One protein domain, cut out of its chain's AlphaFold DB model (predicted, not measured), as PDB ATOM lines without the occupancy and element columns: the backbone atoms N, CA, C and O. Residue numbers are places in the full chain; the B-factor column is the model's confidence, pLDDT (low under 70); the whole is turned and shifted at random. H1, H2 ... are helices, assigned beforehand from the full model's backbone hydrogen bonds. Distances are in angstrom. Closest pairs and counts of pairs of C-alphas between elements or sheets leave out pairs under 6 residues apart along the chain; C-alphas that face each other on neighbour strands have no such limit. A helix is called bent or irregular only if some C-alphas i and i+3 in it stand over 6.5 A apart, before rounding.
ATOM      1  N   ILE A  13     211.395 183.017 167.505       91.62
ATOM      2  CA  ILE A  13     210.411 184.106 167.398       91.62
ATOM      3  C   ILE A  13     211.039 185.436 167.820       91.62
ATOM      4  O   ILE A  13     210.849 186.445 167.157       91.62
ATOM      5  N   ALA A  14     211.829 185.445 168.894       89.88
ATOM      6  CA  ALA A  14     212.491 186.667 169.333       89.88
ATOM      7  C   ALA A  14     213.556 187.124 168.333       89.88
ATOM      8  O   ALA A  14     213.632 188.309 168.047       89.88
ATOM      9  N   VAL A  15     214.332 186.203 167.752       92.88
ATOM     10  CA  VAL A  15     215.263 186.547 166.662       92.88
ATOM     11  C   VAL A  15     214.497 187.152 165.483       92.88
ATOM     12  O   VAL A  15     214.868 188.211 164.994       92.88
ATOM     13  N   LEU A  16     213.389 186.526 165.083       94.69
ATOM     14  CA  LEU A  16     212.543 186.997 163.990       94.69
ATOM     15  C   LEU A  16     211.932 188.380 164.258       94.69
ATOM     16  O   LEU A  16     211.733 189.128 163.312       94.69
ATOM     17  N   LEU A  17     211.640 188.727 165.515       93.56
ATOM     18  CA  LEU A  17     211.098 190.037 165.891       93.56
ATOM     19  C   LEU A  17     212.190 191.105 166.034       93.56
ATOM     20  O   LEU A  17     212.039 192.212 165.524       93.56
ATOM     21  N   PHE A  18     213.295 190.787 166.712       92.75
ATOM     22  CA  PHE A  18     214.351 191.758 167.004       92.75
ATOM     23  C   PHE A  18     215.229 192.055 165.794       92.75
ATOM     24  O   PHE A  18     215.592 193.207 165.598       92.75
ATOM     25  N   THR A  19     215.562 191.065 164.964       93.44
ATOM     26  CA  THR A  19     216.436 191.290 163.807       93.44
ATOM     27  C   THR A  19     215.892 192.338 162.827       93.44
ATOM     28  O   THR A  19     216.640 193.264 162.533       93.44
ATOM     29  N   PRO A  20     214.637 192.280 162.334       94.69
ATOM     30  CA  PRO A  20     214.126 193.319 161.441       94.69
ATOM     31  C   PRO A  20     213.971 194.669 162.148       94.69
ATOM     32  O   PRO A  20     214.234 195.695 161.536       94.69
ATOM     33  N   TYR A  21     213.600 194.682 163.433       93.44
ATOM     34  CA  TYR A  21     213.536 195.913 164.222       93.44
ATOM     35  C   TYR A  21     214.902 196.615 164.296       93.44
ATOM     36  O   TYR A  21     215.002 197.798 163.980       93.44
ATOM     37  N   LEU A  22     215.961 195.879 164.646       93.44
ATOM     38  CA  LEU A  22     217.323 196.414 164.709       93.44
ATOM     39  C   LEU A  22     217.851 196.789 163.323       93.44
ATOM     40  O   LEU A  22     218.468 197.836 163.183       93.44
ATOM     41  N   ALA A  23     217.540 196.000 162.293       94.00
ATOM     42  CA  ALA A  23     217.939 196.306 160.924       94.00
ATOM     43  C   ALA A  23     217.303 197.608 160.409       94.00
ATOM     44  O   ALA A  23     217.941 198.341 159.658       94.00
ATOM     45  N   VAL A  24     216.068 197.920 160.821       94.06
ATOM     46  CA  VAL A  24     215.433 199.209 160.513       94.06
ATOM     47  C   VAL A  24     216.150 200.355 161.224       94.06
ATOM     48  O   VAL A  24     216.419 201.364 160.581       94.06
ATOM     49  N   LEU A  25     216.494 200.209 162.509       91.88
ATOM     50  CA  LEU A  25     217.246 201.242 163.237       91.88
ATOM     51  C   LEU A  25     218.624 201.489 162.616       91.88
ATOM     52  O   LEU A  25     218.984 202.634 162.356       91.88
ATOM     53  N   ASP A  26     219.350 200.419 162.294       91.19
ATOM     54  CA  ASP A  26     220.637 200.508 161.607       91.19
ATOM     55  C   ASP A  26     220.485 201.151 160.219       91.19
ATOM     56  O   ASP A  26     221.290 201.989 159.825       91.19
ATOM     57  N   GLY A  27     219.420 200.816 159.483       91.94
ATOM     58  CA  GLY A  27     219.104 201.437 158.198       91.94
ATOM     59  C   GLY A  27     218.832 202.939 158.310       91.94
ATOM     60  O   GLY A  27     219.266 203.701 157.446       91.94
ATOM     61  N   VAL A  28     218.162 203.378 159.381       91.62
ATOM     62  CA  VAL A  28     217.954 204.802 159.679       91.62
ATOM     63  C   VAL A  28     219.285 205.491 159.984       91.62
ATOM     64  O   VAL A  28     219.530 206.555 159.424       91.62
ATOM     65  N   ASN A  29     220.172 204.879 160.775       90.12
ATOM     66  CA  ASN A  29     221.500 205.442 161.056       90.12
ATOM     67  C   ASN A  29     222.364 205.560 159.801       90.12
ATOM     68  O   ASN A  29     222.976 206.601 159.565       90.12
ATOM     69  N   VAL A  30     222.375 204.527 158.959       90.44
ATOM     70  CA  VAL A  30     223.084 204.562 157.673       90.44
ATOM     71  C   VAL A  30     222.517 205.668 156.780       90.44
ATOM     72  O   VAL A  30     223.278 206.402 156.153       90.44
ATOM     73  N   LEU A  31     221.192 205.827 156.730       92.00
ATOM     74  CA  LEU A  31     220.557 206.898 155.964       92.00
ATOM     75  C   LEU A  31     220.932 208.286 156.504       92.00
ATOM     76  O   LEU A  31     221.279 209.163 155.716       92.00
ATOM     77  N   LEU A  32     220.893 208.479 157.825       90.25
ATOM     78  CA  LEU A  32     221.277 209.730 158.489       90.25
ATOM     79  C   LEU A  32     222.730 210.104 158.170       90.25
ATOM     80  O   LEU A  32     222.985 211.239 157.757       90.25
ATOM     81  N   LEU A  33     223.641 209.125 158.208       88.31
ATOM     82  CA  LEU A  33     225.038 209.299 157.806       88.31
ATOM     83  C   LEU A  33     225.163 209.857 156.379       88.31
ATOM     84  O   LEU A  33     225.942 210.783 156.155       88.31
ATOM     85  N   PHE A  34     224.387 209.347 155.415       89.44
ATOM     86  CA  PHE A  34     224.404 209.850 154.031       89.44
ATOM     87  C   PHE A  34     223.844 211.270 153.886       89.44
ATOM     88  O   PHE A  34     224.272 212.002 152.995       89.44
ATOM     89  N   VAL A  35     222.914 211.672 154.755       91.88
ATOM     90  CA  VAL A  35     222.384 213.047 154.803       91.88
ATOM     91  C   VAL A  35     223.346 213.989 155.548       91.88
ATOM     92  O   VAL A  35     223.137 215.199 155.578       91.88
ATOM     93  N   GLY A  36     224.434 213.462 156.125       86.62
ATOM     94  CA  GLY A  36     225.361 214.227 156.958       86.62
ATOM     95  C   GLY A  36     224.746 214.644 158.295       86.62
ATOM     96  O   GLY A  36     225.249 215.559 158.945       86.62
ATOM     97  N   MET A  37     223.645 213.999 158.686       86.69
ATOM     98  CA  MET A  37     222.993 214.196 159.972       86.69
ATOM     99  C   MET A  37     223.450 213.104 160.930       86.69
ATOM    100  O   MET A  37     223.535 211.938 160.560       86.69
ATOM    101  N   ASP A  38     223.732 213.496 162.166       82.06
ATOM    102  CA  ASP A  38     224.016 212.562 163.249       82.06
ATOM    103  C   ASP A  38     222.738 212.323 164.059       82.06
ATOM    104  O   ASP A  38     221.926 213.237 164.236       82.06
ATOM    105  N   ASP A  39     222.534 211.098 164.534       78.31
ATOM    106  CA  ASP A  39     221.343 210.725 165.298       78.31
ATOM    107  C   ASP A  39     221.486 211.043 166.800       78.31
ATOM    108  O   ASP A  39     220.564 210.772 167.571       78.31
ATOM    109  N   PHE A  40     222.615 211.641 167.212       83.06
ATOM    110  CA  PHE A  40     222.946 212.042 168.586       83.06
ATOM    111  C   PHE A  40     222.650 210.943 169.618       83.06
ATOM    112  O   PHE A  40     222.163 211.224 170.718       83.06
ATOM    113  N   TRP A  41     222.908 209.684 169.251       83.62
ATOM    114  CA  TRP A  41     222.664 208.501 170.080       83.62
ATOM    115  C   TRP A  41     221.192 208.223 170.413       83.62
ATOM    116  O   TRP A  41     220.887 207.425 171.305       83.62
ATOM    117  N   ILE A  42     220.240 208.847 169.715       86.94
ATOM    118  CA  ILE A  42     218.808 208.615 169.942       86.94
ATOM    119  C   ILE A  42     218.458 207.158 169.632       86.94
ATOM    120  O   ILE A  42     217.758 206.509 170.417       86.94
ATOM    121  N   THR A  43     218.952 206.617 168.513       86.81
ATOM    122  CA  THR A  43     218.673 205.219 168.157       86.81
ATOM    123  C   THR A  43     219.396 204.240 169.083       86.81
ATOM    124  O   THR A  43     218.837 203.189 169.409       86.81
ATOM    125  N   ASP A  44     220.578 204.608 169.587       85.88
ATOM    126  CA  ASP A  44     221.338 203.821 170.564       85.88
ATOM    127  C   ASP A  44     220.577 203.699 171.887       85.88
ATOM    128  O   ASP A  44     220.396 202.597 172.412       85.88
ATOM    129  N   VAL A  45     220.055 204.818 172.399       87.38
ATOM    130  CA  VAL A  45     219.258 204.865 173.637       87.38
ATOM    131  C   VAL A  45     217.960 204.067 173.510       87.38
ATOM    132  O   VAL A  45     217.488 203.513 174.501       87.38
ATOM    133  N   LEU A  46     217.390 203.958 172.310       86.88
ATOM    134  CA  LEU A  46     216.222 203.115 172.044       86.88
ATOM    135  C   LEU A  46     216.588 201.624 171.985       86.88
ATOM    136  O   LEU A  46     215.954 200.800 172.649       86.88
ATOM    137  N   ALA A  47     217.619 201.262 171.222       87.12
ATOM    138  CA  ALA A  47     217.982 199.866 170.975       87.12
ATOM    139  C   ALA A  47     218.624 199.177 172.191       87.12
ATOM    140  O   ALA A  47     218.354 197.998 172.469       87.12
ATOM    141  N   PHE A  48     219.468 199.904 172.928       88.69
ATOM    142  CA  PHE A  48     220.253 199.375 174.039       88.69
ATOM    143  C   PHE A  48     219.392 198.751 175.153       88.69
ATOM    144  O   PHE A  48     219.557 197.559 175.429       88.69
ATOM    145  N   PRO A  49     218.452 199.474 175.797       88.81
ATOM    146  CA  PRO A  49     217.678 198.924 176.904       88.81
ATOM    147  C   PRO A  49     216.782 197.775 176.445       88.81
ATOM    148  O   PRO A  49     216.654 196.792 177.169       88.81
ATOM    149  N   ILE A  50     216.215 197.846 175.238       89.75
ATOM    150  CA  ILE A  50     215.311 196.814 174.718       89.75
ATOM    151  C   ILE A  50     216.055 195.484 174.538       89.75
ATOM    152  O   ILE A  50     215.631 194.452 175.068       89.75
ATOM    153  N   THR A  51     217.187 195.496 173.830       88.50
ATOM    154  CA  THR A  51     217.960 194.272 173.561       88.50
ATOM    155  C   THR A  51     218.629 193.733 174.822       88.50
ATOM    156  O   THR A  51     218.607 192.525 175.081       88.50
ATOM    157  N   GLN A  52     219.175 194.620 175.654       90.19
ATOM    158  CA  GLN A  52     219.900 194.234 176.854       90.19
ATOM    159  C   GLN A  52     218.972 193.685 177.939       90.19
ATOM    160  O   GLN A  52     219.301 192.685 178.583       90.19
ATOM    161  N   LEU A  53     217.795 194.291 178.123       90.81
ATOM    162  CA  LEU A  53     216.798 193.810 179.072       90.81
ATOM    163  C   LEU A  53     216.248 192.446 178.641       90.81
ATOM    164  O   LEU A  53     216.146 191.542 179.470       90.81
ATOM    165  N   TYR A  54     215.983 192.258 177.343       90.12
ATOM    166  CA  TYR A  54     215.565 190.965 176.802       90.12
ATOM    167  C   TYR A  54     216.597 189.859 177.079       90.12
ATOM    168  O   TYR A  54     216.255 188.804 177.623       90.12
ATOM    169  N   LEU A  55     217.870 190.100 176.748       89.81
ATOM    170  CA  LEU A  55     218.941 189.119 176.948       89.81
ATOM    171  C   LEU A  55     219.180 188.832 178.436       89.81
ATOM    172  O   LEU A  55     219.395 187.677 178.812       89.81
ATOM    173  N   ARG A  56     219.051 189.855 179.291       88.94
ATOM    174  CA  ARG A  56     219.148 189.714 180.746       88.94
ATOM    175  C   ARG A  56     218.005 188.880 181.322       88.94
ATOM    176  O   ARG A  56     218.277 187.987 182.117       88.94
ATOM    177  N   PHE A  57     216.761 189.095 180.889       88.25
ATOM    178  CA  PHE A  57     215.628 188.258 181.306       88.25
ATOM    179  C   PHE A  57     215.749 186.813 180.825       88.25
ATOM    180  O   PHE A  57     215.284 185.896 181.499       88.25
ATOM    181  N   LYS A  58     216.401 186.589 179.682       85.62
ATOM    182  CA  LYS A  58     216.712 185.240 179.200       85.62
ATOM    183  C   LYS A  58     217.914 184.597 179.889       85.62
ATOM    184  O   LYS A  58     218.138 183.414 179.668       85.62
ATOM    185  N   GLY A  59     218.664 185.328 180.715       84.56
ATOM    186  CA  GLY A  59     219.863 184.815 181.378       84.56
ATOM    187  C   GLY A  59     221.020 184.526 180.416       84.56
ATOM    188  O   GLY A  59     221.931 183.775 180.760       84.56
ATOM    189  N   VAL A  60     220.997 185.100 179.210       88.56
ATOM    190  CA  VAL A  60     222.034 184.881 178.195       88.56
ATOM    191  C   VAL A  60     223.158 185.892 178.390       88.56
ATOM    192  O   VAL A  60     222.920 187.081 178.612       88.56
ATOM    193  N   ARG A  61     224.410 185.434 178.289       84.69
ATOM    194  CA  ARG A  61     225.581 186.318 178.349       84.69
ATOM    195  C   ARG A  61     225.614 187.224 177.116       84.69
ATOM    196  O   ARG A  61     225.943 186.788 176.019       84.69
ATOM    197  N   SER A  62     225.299 188.498 177.330       87.25
ATOM    198  CA  SER A  62     225.199 189.554 176.313       87.25
ATOM    199  C   SER A  62     226.551 190.220 175.994       87.25
ATOM    200  O   SER A  62     226.619 191.412 175.723       87.25
ATOM    201  N   THR A  63     227.670 189.495 176.092       88.50
ATOM    202  CA  THR A  63     229.007 190.110 175.990       88.50
ATOM    203  C   THR A  63     229.241 190.748 174.621       88.50
ATOM    204  O   THR A  63     229.699 191.882 174.560       88.50
ATOM    205  N   TYR A  64     228.874 190.064 173.532       88.81
ATOM    206  CA  TYR A  64     229.033 190.602 172.176       88.81
ATOM    207  C   TYR A  64     228.147 191.827 171.941       88.81
ATOM    208  O   TYR A  64     228.627 192.821 171.412       88.81
ATOM    209  N   ASN A  65     226.893 191.787 172.399       86.56
ATOM    210  CA  ASN A  65     225.982 192.923 172.281       86.56
ATOM    211  C   ASN A  65     226.488 194.145 173.067       86.56
ATOM    212  O   ASN A  65     226.468 195.251 172.553       86.56
ATOM    213  N   ILE A  66     227.006 193.949 174.288       89.06
ATOM    214  CA  ILE A  66     227.599 195.037 175.086       89.06
ATOM    215  C   ILE A  66     228.803 195.643 174.365       89.06
ATOM    216  O   ILE A  66     228.911 196.860 174.299       89.06
ATOM    217  N   VAL A  67     229.703 194.809 173.835       90.00
ATOM    218  CA  VAL A  67     230.892 195.296 173.124       90.00
ATOM    219  C   VAL A  67     230.488 196.088 171.885       90.00
ATOM    220  O   VAL A  67     230.994 197.189 171.702       90.00
ATOM    221  N   CYS A  68     229.558 195.578 171.074       87.88
ATOM    222  CA  CYS A  68     229.050 196.307 169.911       87.88
ATOM    223  C   CYS A  68     228.419 197.641 170.317       87.88
ATOM    224  O   CYS A  68     228.804 198.662 169.765       87.88
ATOM    225  N   ASN A  69     227.571 197.652 171.348       85.81
ATOM    226  CA  ASN A  69     226.966 198.884 171.848       85.81
ATOM    227  C   ASN A  69     228.015 199.888 172.352       85.81
ATOM    228  O   ASN A  69     227.844 201.077 172.147       85.81
ATOM    229  N   ILE A  70     229.107 199.437 172.988       88.69
ATOM    230  CA  ILE A  70     230.212 200.319 173.411       88.69
ATOM    231  C   ILE A  70     230.945 200.902 172.200       88.69
ATOM    232  O   ILE A  70     231.297 202.079 172.200       88.69
ATOM    233  N   VAL A  71     231.195 200.082 171.178       87.94
ATOM    234  CA  VAL A  71     231.866 200.518 169.946       87.94
ATOM    235  C   VAL A  71     231.015 201.542 169.190       87.94
ATOM    236  O   VAL A  71     231.572 202.454 168.584       87.94
ATOM    237  N   GLU A  72     229.689 201.447 169.272       83.38
ATOM    238  CA  GLU A  72     228.775 202.410 168.651       83.38
ATOM    239  C   GLU A  72     228.794 203.807 169.276       83.38
ATOM    240  O   GLU A  72     228.470 204.762 168.580       83.38
ATOM    241  N   LEU A  73     229.261 203.978 170.522       83.50
ATOM    242  CA  LEU A  73     229.437 205.325 171.090       83.50
ATOM    243  C   LEU A  73     230.469 206.163 170.321       83.50
ATOM    244  O   LEU A  73     230.539 207.377 170.515       83.50
ATOM    245  N   ILE A  74     231.301 205.533 169.486       85.00
ATOM    246  CA  ILE A  74     232.268 206.233 168.647       85.00
ATOM    247  C   ILE A  74     231.524 206.817 167.432       85.00
ATOM    248  O   ILE A  74     231.004 206.048 166.614       85.00
ATOM    249  N   PRO A  75     231.519 208.154 167.254       77.50
ATOM    250  CA  PRO A  75     230.900 208.794 166.095       77.50
ATOM    251  C   PRO A  75     231.439 208.211 164.786       77.50
ATOM    252  O   PRO A  75     232.606 207.817 164.715       77.50
ATOM    253  N   TYR A  76     230.604 208.154 163.747       78.81
ATOM    254  CA  TYR A  76     230.870 207.513 162.444       78.81
ATOM    255  C   TYR A  76     230.998 205.983 162.463       78.81
ATOM    256  O   TYR A  76     230.568 205.330 161.515       78.81
ATOM    257  N   VAL A  77     231.537 205.388 163.530       80.62
ATOM    258  CA  VAL A  77     231.563 203.926 163.706       80.62
ATOM    259  C   VAL A  77     230.180 203.417 164.119       80.62
ATOM    260  O   VAL A  77     229.753 202.373 163.633       80.62
ATOM    261  N   GLY A  78     229.449 204.187 164.933       75.19
ATOM    262  CA  GLY A  78     228.058 203.911 165.317       75.19
ATOM    263  C   GLY A  78     227.031 203.977 164.182       75.19
ATOM    264  O   GLY A  78     225.909 203.502 164.336       75.19
ATOM    265  N   ALA A  79     227.413 204.509 163.017       79.00
ATOM    266  CA  ALA A  79     226.563 204.500 161.827       79.00
ATOM    267  C   ALA A  79     226.587 203.155 161.076       79.00
ATOM    268  O   ALA A  79     225.805 202.941 160.151       79.00
ATOM    269  N   LEU A  80     227.494 202.245 161.445       85.94
ATOM    270  CA  LEU A  80     227.508 200.877 160.935       85.94
ATOM    271  C   LEU A  80     226.387 200.051 161.593       85.94
ATOM    272  O   LEU A  80     225.974 200.367 162.703       85.94
ATOM    273  N   PRO A  81     225.936 198.946 160.965       89.25
ATOM    274  CA  PRO A  81     224.873 198.093 161.503       89.25
ATOM    275  C   PRO A  81     225.347 197.201 162.670       89.25
ATOM    276  O   PRO A  81     225.211 195.971 162.646       89.25
ATOM    277  N   LEU A  82     225.997 197.793 163.676       90.38
ATOM    278  CA  LEU A  82     226.654 197.071 164.762       90.38
ATOM    279  C   LEU A  82     225.648 196.529 165.779       90.38
ATOM    280  O   LEU A  82     225.907 195.450 166.314       90.38
ATOM    281  N   LYS A  83     224.483 197.164 165.979       89.25
ATOM    282  CA  LYS A  83     223.366 196.598 166.770       89.25
ATOM    283  C   LYS A  83     222.925 195.255 166.216       89.25
ATOM    284  O   LYS A  83     222.893 194.253 166.939       89.25
ATOM    285  N   THR A  84     222.601 195.208 164.922       92.19
ATOM    286  CA  THR A  84     222.136 193.972 164.285       92.19
ATOM    287  C   THR A  84     223.223 192.902 164.329       92.19
ATOM    288  O   THR A  84     222.945 191.753 164.686       92.19
ATOM    289  N   VAL A  85     224.475 193.269 164.039       92.56
ATOM    290  CA  VAL A  85     225.611 192.337 164.083       92.56
ATOM    291  C   VAL A  85     225.859 191.824 165.505       92.56
ATOM    292  O   VAL A  85     225.968 190.614 165.704       92.56
ATOM    293  N   GLY A  86     225.890 192.699 166.511       92.06
ATOM    294  CA  GLY A  86     226.110 192.345 167.916       92.06
ATOM    295  C   GLY A  86     225.027 191.424 168.471       92.06
ATOM    296  O   GLY A  86     225.325 190.424 169.144       92.06
ATOM    297  N   PHE A  87     223.768 191.689 168.119       92.69
ATOM    298  CA  PHE A  87     222.652 190.813 168.452       92.69
ATOM    299  C   PHE A  87     222.790 189.439 167.780       92.69
ATOM    300  O   PHE A  87     222.717 188.412 168.459       92.69
ATOM    301  N   LEU A  88     223.060 189.389 166.470       92.88
ATOM    302  CA  LEU A  88     223.222 188.129 165.734       92.88
ATOM    303  C   LEU A  88     224.410 187.300 166.236       92.88
ATOM    304  O   LEU A  88     224.282 186.083 166.387       92.88
ATOM    305  N   LEU A  89     225.537 187.939 166.557       92.69
ATOM    306  CA  LEU A  89     226.695 187.277 167.163       92.69
ATOM    307  C   LEU A  89     226.341 186.671 168.522       92.69
ATOM    308  O   LEU A  89     226.710 185.529 168.804       92.69
ATOM    309  N   THR A  90     225.566 187.389 169.337       91.88
ATOM    310  CA  THR A  90     225.073 186.880 170.625       91.88
ATOM    311  C   THR A  90     224.157 185.668 170.428       91.88
ATOM    312  O   THR A  90     224.321 184.648 171.103       91.88
ATOM    313  N   VAL A  91     223.234 185.727 169.461       91.12
ATOM    314  CA  VAL A  91     222.350 184.606 169.099       91.12
ATOM    315  C   VAL A  91     223.152 183.390 168.643       91.12
ATOM    316  O   VAL A  91     222.898 182.268 169.093       91.12
ATOM    317  N   TRP A  92     224.133 183.603 167.771       91.94
ATOM    318  CA  TRP A  92     224.989 182.548 167.246       91.94
ATOM    319  C   TRP A  92     225.822 181.887 168.347       91.94
ATOM    320  O   TRP A  92     225.813 180.659 168.470       91.94
ATOM    321  N   ALA A  93     226.476 182.684 169.197       89.88
ATOM    322  CA  ALA A  93     227.269 182.189 170.317       89.88
ATOM    323  C   ALA A  93     226.414 181.368 171.295       89.88
ATOM    324  O   ALA A  93     226.811 180.271 171.694       89.88
ATOM    325  N   ASN A  94     225.208 181.849 171.611       90.56
ATOM    326  CA  ASN A  94     224.279 181.151 172.494       90.56
ATOM    327  C   ASN A  94     223.829 179.797 171.919       90.56
ATOM    328  O   ASN A  94     223.839 178.781 172.612       90.56
ATOM    329  N   ARG A  95     223.469 179.751 170.629       88.19
ATOM    330  CA  ARG A  95     223.066 178.498 169.966       88.19
ATOM    331  C   ARG A  95     224.214 177.498 169.873       88.19
ATOM    332  O   ARG A  95     223.994 176.298 170.020       88.19
ATOM    333  N   ARG A  96     225.438 177.980 169.648       88.12
ATOM    334  CA  ARG A  96     226.633 177.131 169.612       88.12
ATOM    335  C   ARG A  96     226.923 176.507 170.978       88.12
ATOM    336  O   ARG A  96     227.252 175.324 171.018       88.12
ATOM    337  N   ALA A  97     226.778 177.272 172.061       85.62
ATOM    338  CA  ALA A  97     226.923 176.765 173.425       85.62
ATOM    339  C   ALA A  97     225.870 175.687 173.738       85.62
ATOM    340  O   ALA A  97     226.234 174.560 174.064       85.62
ATOM    341  N   ALA A  98     224.588 175.975 173.488       83.94
ATOM    342  CA  ALA A  98     223.498 175.023 173.724       83.94
ATOM    343  C   ALA A  98     223.663 173.705 172.936       83.94
ATOM    344  O   ALA A  98     223.400 172.618 173.455       83.94
ATOM    345  N   ARG A  99     224.135 173.780 171.681       85.31
ATOM    346  CA  ARG A  99     224.396 172.588 170.859       85.31
ATOM    347  C   ARG A  99     225.511 171.719 171.444       85.31
ATOM    348  O   ARG A  99     225.384 170.502 171.403       85.31
ATOM    349  N   ARG A 100     226.582 172.319 171.975       84.31
ATOM    350  CA  ARG A 100     227.687 171.571 172.601       84.31
ATOM    351  C   ARG A 100     227.221 170.808 173.833       84.31
ATOM    352  O   ARG A 100     227.475 169.617 173.916       84.31
ATOM    353  N   GLU A 101     226.453 171.457 174.703       83.50
ATOM    354  CA  GLU A 101     225.899 170.808 175.899       83.50
ATOM    355  C   GLU A 101     224.984 169.630 175.544       83.50
ATOM    356  O   GLU A 101     225.047 168.574 176.166       83.50
ATOM    357  N   THR A 102     224.167 169.774 174.493       82.38
ATOM    358  CA  THR A 102     223.302 168.677 174.027       82.38
ATOM    359  C   THR A 102     224.128 167.503 173.498       82.38
ATOM    360  O   THR A 102     223.805 166.352 173.776       82.38
ATOM    361  N   LEU A 103     225.207 167.769 172.755       83.88
ATOM    362  CA  LEU A 103     226.098 166.720 172.249       83.88
ATOM    363  C   LEU A 103     226.811 165.987 173.389       83.88
ATOM    364  O   LEU A 103     226.836 164.762 173.388       83.88
ATOM    365  N   GLU A 104     227.304 166.710 174.393       83.81
ATOM    366  CA  GLU A 104     227.931 166.112 175.577       83.81
ATOM    367  C   GLU A 104     226.943 165.245 176.375       83.81
ATOM    368  O   GLU A 104     227.299 164.157 176.830       83.81
ATOM    369  N   GLN A 105     225.683 165.674 176.506       81.31
ATOM    370  CA  GLN A 105     224.633 164.871 177.142       81.31
ATOM    371  C   GLN A 105     224.313 163.601 176.347       81.31
ATOM    372  O   GLN A 105     224.150 162.535 176.945       81.31
ATOM    373  N   VAL A 106     224.246 163.692 175.016       82.81
ATOM    374  CA  VAL A 106     224.031 162.528 174.145       82.81
ATOM    375  C   VAL A 106     225.212 161.563 174.251       82.81
ATOM    376  O   VAL A 106     224.995 160.374 174.463       82.81
ATOM    377  N   GLU A 107     226.454 162.045 174.201       83.50
ATOM    378  CA  GLU A 107     227.650 161.210 174.370       83.50
ATOM    379  C   GLU A 107     227.716 160.553 175.757       83.50
ATOM    380  O   GLU A 107     228.051 159.372 175.870       83.50
ATOM    381  N   ALA A 108     227.359 161.282 176.818       80.62
ATOM    382  CA  ALA A 108     227.290 160.743 178.173       80.62
ATOM    383  C   ALA A 108     226.165 159.705 178.333       80.62
ATOM    384  O   ALA A 108     226.353 158.710 179.034       80.62
ATOM    385  N   GLY A 109     225.017 159.912 177.680       78.38
ATOM    386  CA  GLY A 109     223.910 158.955 177.632       78.38
ATOM    387  C   GLY A 109     224.286 157.677 176.883       78.38
ATOM    388  O   GLY A 109     224.130 156.584 177.421       78.38
ATOM    389  N   VAL A 110     224.892 157.813 175.701       76.31
ATOM    390  CA  VAL A 110     225.386 156.693 174.885       76.31
ATOM    391  C   VAL A 110     226.481 155.909 175.620       76.31
ATOM    392  O   VAL A 110     226.468 154.682 175.614       76.31
ATOM    393  N   ARG A 111     227.398 156.580 176.336       69.94
ATOM    394  CA  ARG A 111     228.419 155.906 177.166       69.94
ATOM    395  C   ARG A 111     227.852 155.185 178.392       69.94
ATOM    396  O   ARG A 111     228.528 154.303 178.917       69.94
ATOM    397  N   ARG A 112     226.661 155.559 178.873       62.78
ATOM    398  CA  ARG A 112     225.977 154.894 179.998       62.78
ATOM    399  C   ARG A 112     225.128 153.697 179.570       62.78
ATOM    400  O   ARG A 112     224.766 152.908 180.436       62.78
ATOM    401  N   GLU A 113     224.893 153.503 178.272       52.81
ATOM    402  CA  GLU A 113     224.334 152.263 177.727       52.81
ATOM    403  C   GLU A 113     225.417 151.304 177.191       52.81
ATOM    404  O   GLU A 113     225.533 151.073 175.988       52.81
TER     405      GLU A 113
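AT A GLANCE: This is residues 13 to 113 of the 139 residues of an uncharacterized protein of Parcubacteria group bacterium Gr01-1014_38 (UniProt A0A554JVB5). Four helices run alternately to and fro in an up-and-down bundle, each against the one before it, and the last and longest, H4, runs on well beyond the other three as a free arm. Residues 82 to 91 of H4 pack in the bundle, while residues 95 to 113 stick out from it as a lone arm, of which 95 to 112 belong to H4. The printed part has 101 residues with four named helices, H1, H2, H3 and H4 in that order, and no named strand; the class is all helix. The whole is loose, with a radius of gyration of the C-alphas of 17.2 A, and spans 65 by 23 by 22 A, the arm making much of the length.

HOW THE PARTS SIT: H1, residues 13 to 35, and H2, residues 42 to 57, form a helical hairpin and touch, their closest C-alphas being those of Leu 25 and Thr 43 at 6.5 A. They run opposite ways at a shallow tilt of 18 degrees. H3, residues 63 to 72, forms a helical hairpin with H2; they touch, with the C-alphas of Phe 48 and Asn 69 closest at 7.1 A, and run opposite ways at a shallow tilt of 8 degrees. H4, residues 82 to 112, forms a helical hairpin with H3 and touches it with residues 82 to 90 alone, the C-alphas of Asn 65 and Gly 86 being closest at 4.4 A, opposite ways at a shallow tilt of 11 degrees. H4 also touches H1, with residues 82 to 91 alone; the closest C-alphas are those of Leu 22 and Thr 84 at 5.4 A, and the two run opposite ways at a shallow tilt of 26 degrees. H2 and H4 are close but not clearly touching, with the C-alphas of Ala 47 and Lys 83 at 7.6 A. H1 and H3 are apart. In H3 and H4 every O i to N i+4 pair is within hydrogen-bond range; in H1 it is 17 of 19 and in H2 10 of 12.

IN THESE COORDINATES: H1 begins at C-alpha 13 (210.411, 184.106, 167.398) and is 33.8 A long; it is neither bent nor irregular, but only just: C-alphas 17 and 20 are 6.3 A apart. H2 is 23.5 A long and only just irregular, with C-alphas 46 and 49 at 6.6 A. H3 is 14.3 A long. H4 begins at C-alpha 82 (226.654, 197.071, 164.762), is 44.8 A long and ends at C-alpha 112 (225.977, 154.894, 179.998).

THE WHOLE: The two C-alphas farthest apart are those of Gly 36 and Glu 113, at 65.4 A. Without residues 95 to 113, which stand free, the body spans 38 by 22 by 18 A. The printed part has no cut. The link from H2 to H3 is tight, and those from H1 to H2 and from H3 to H4 are short. The mean pLDDT of the printed part is 87.0; residues 111 to 113 are under 70.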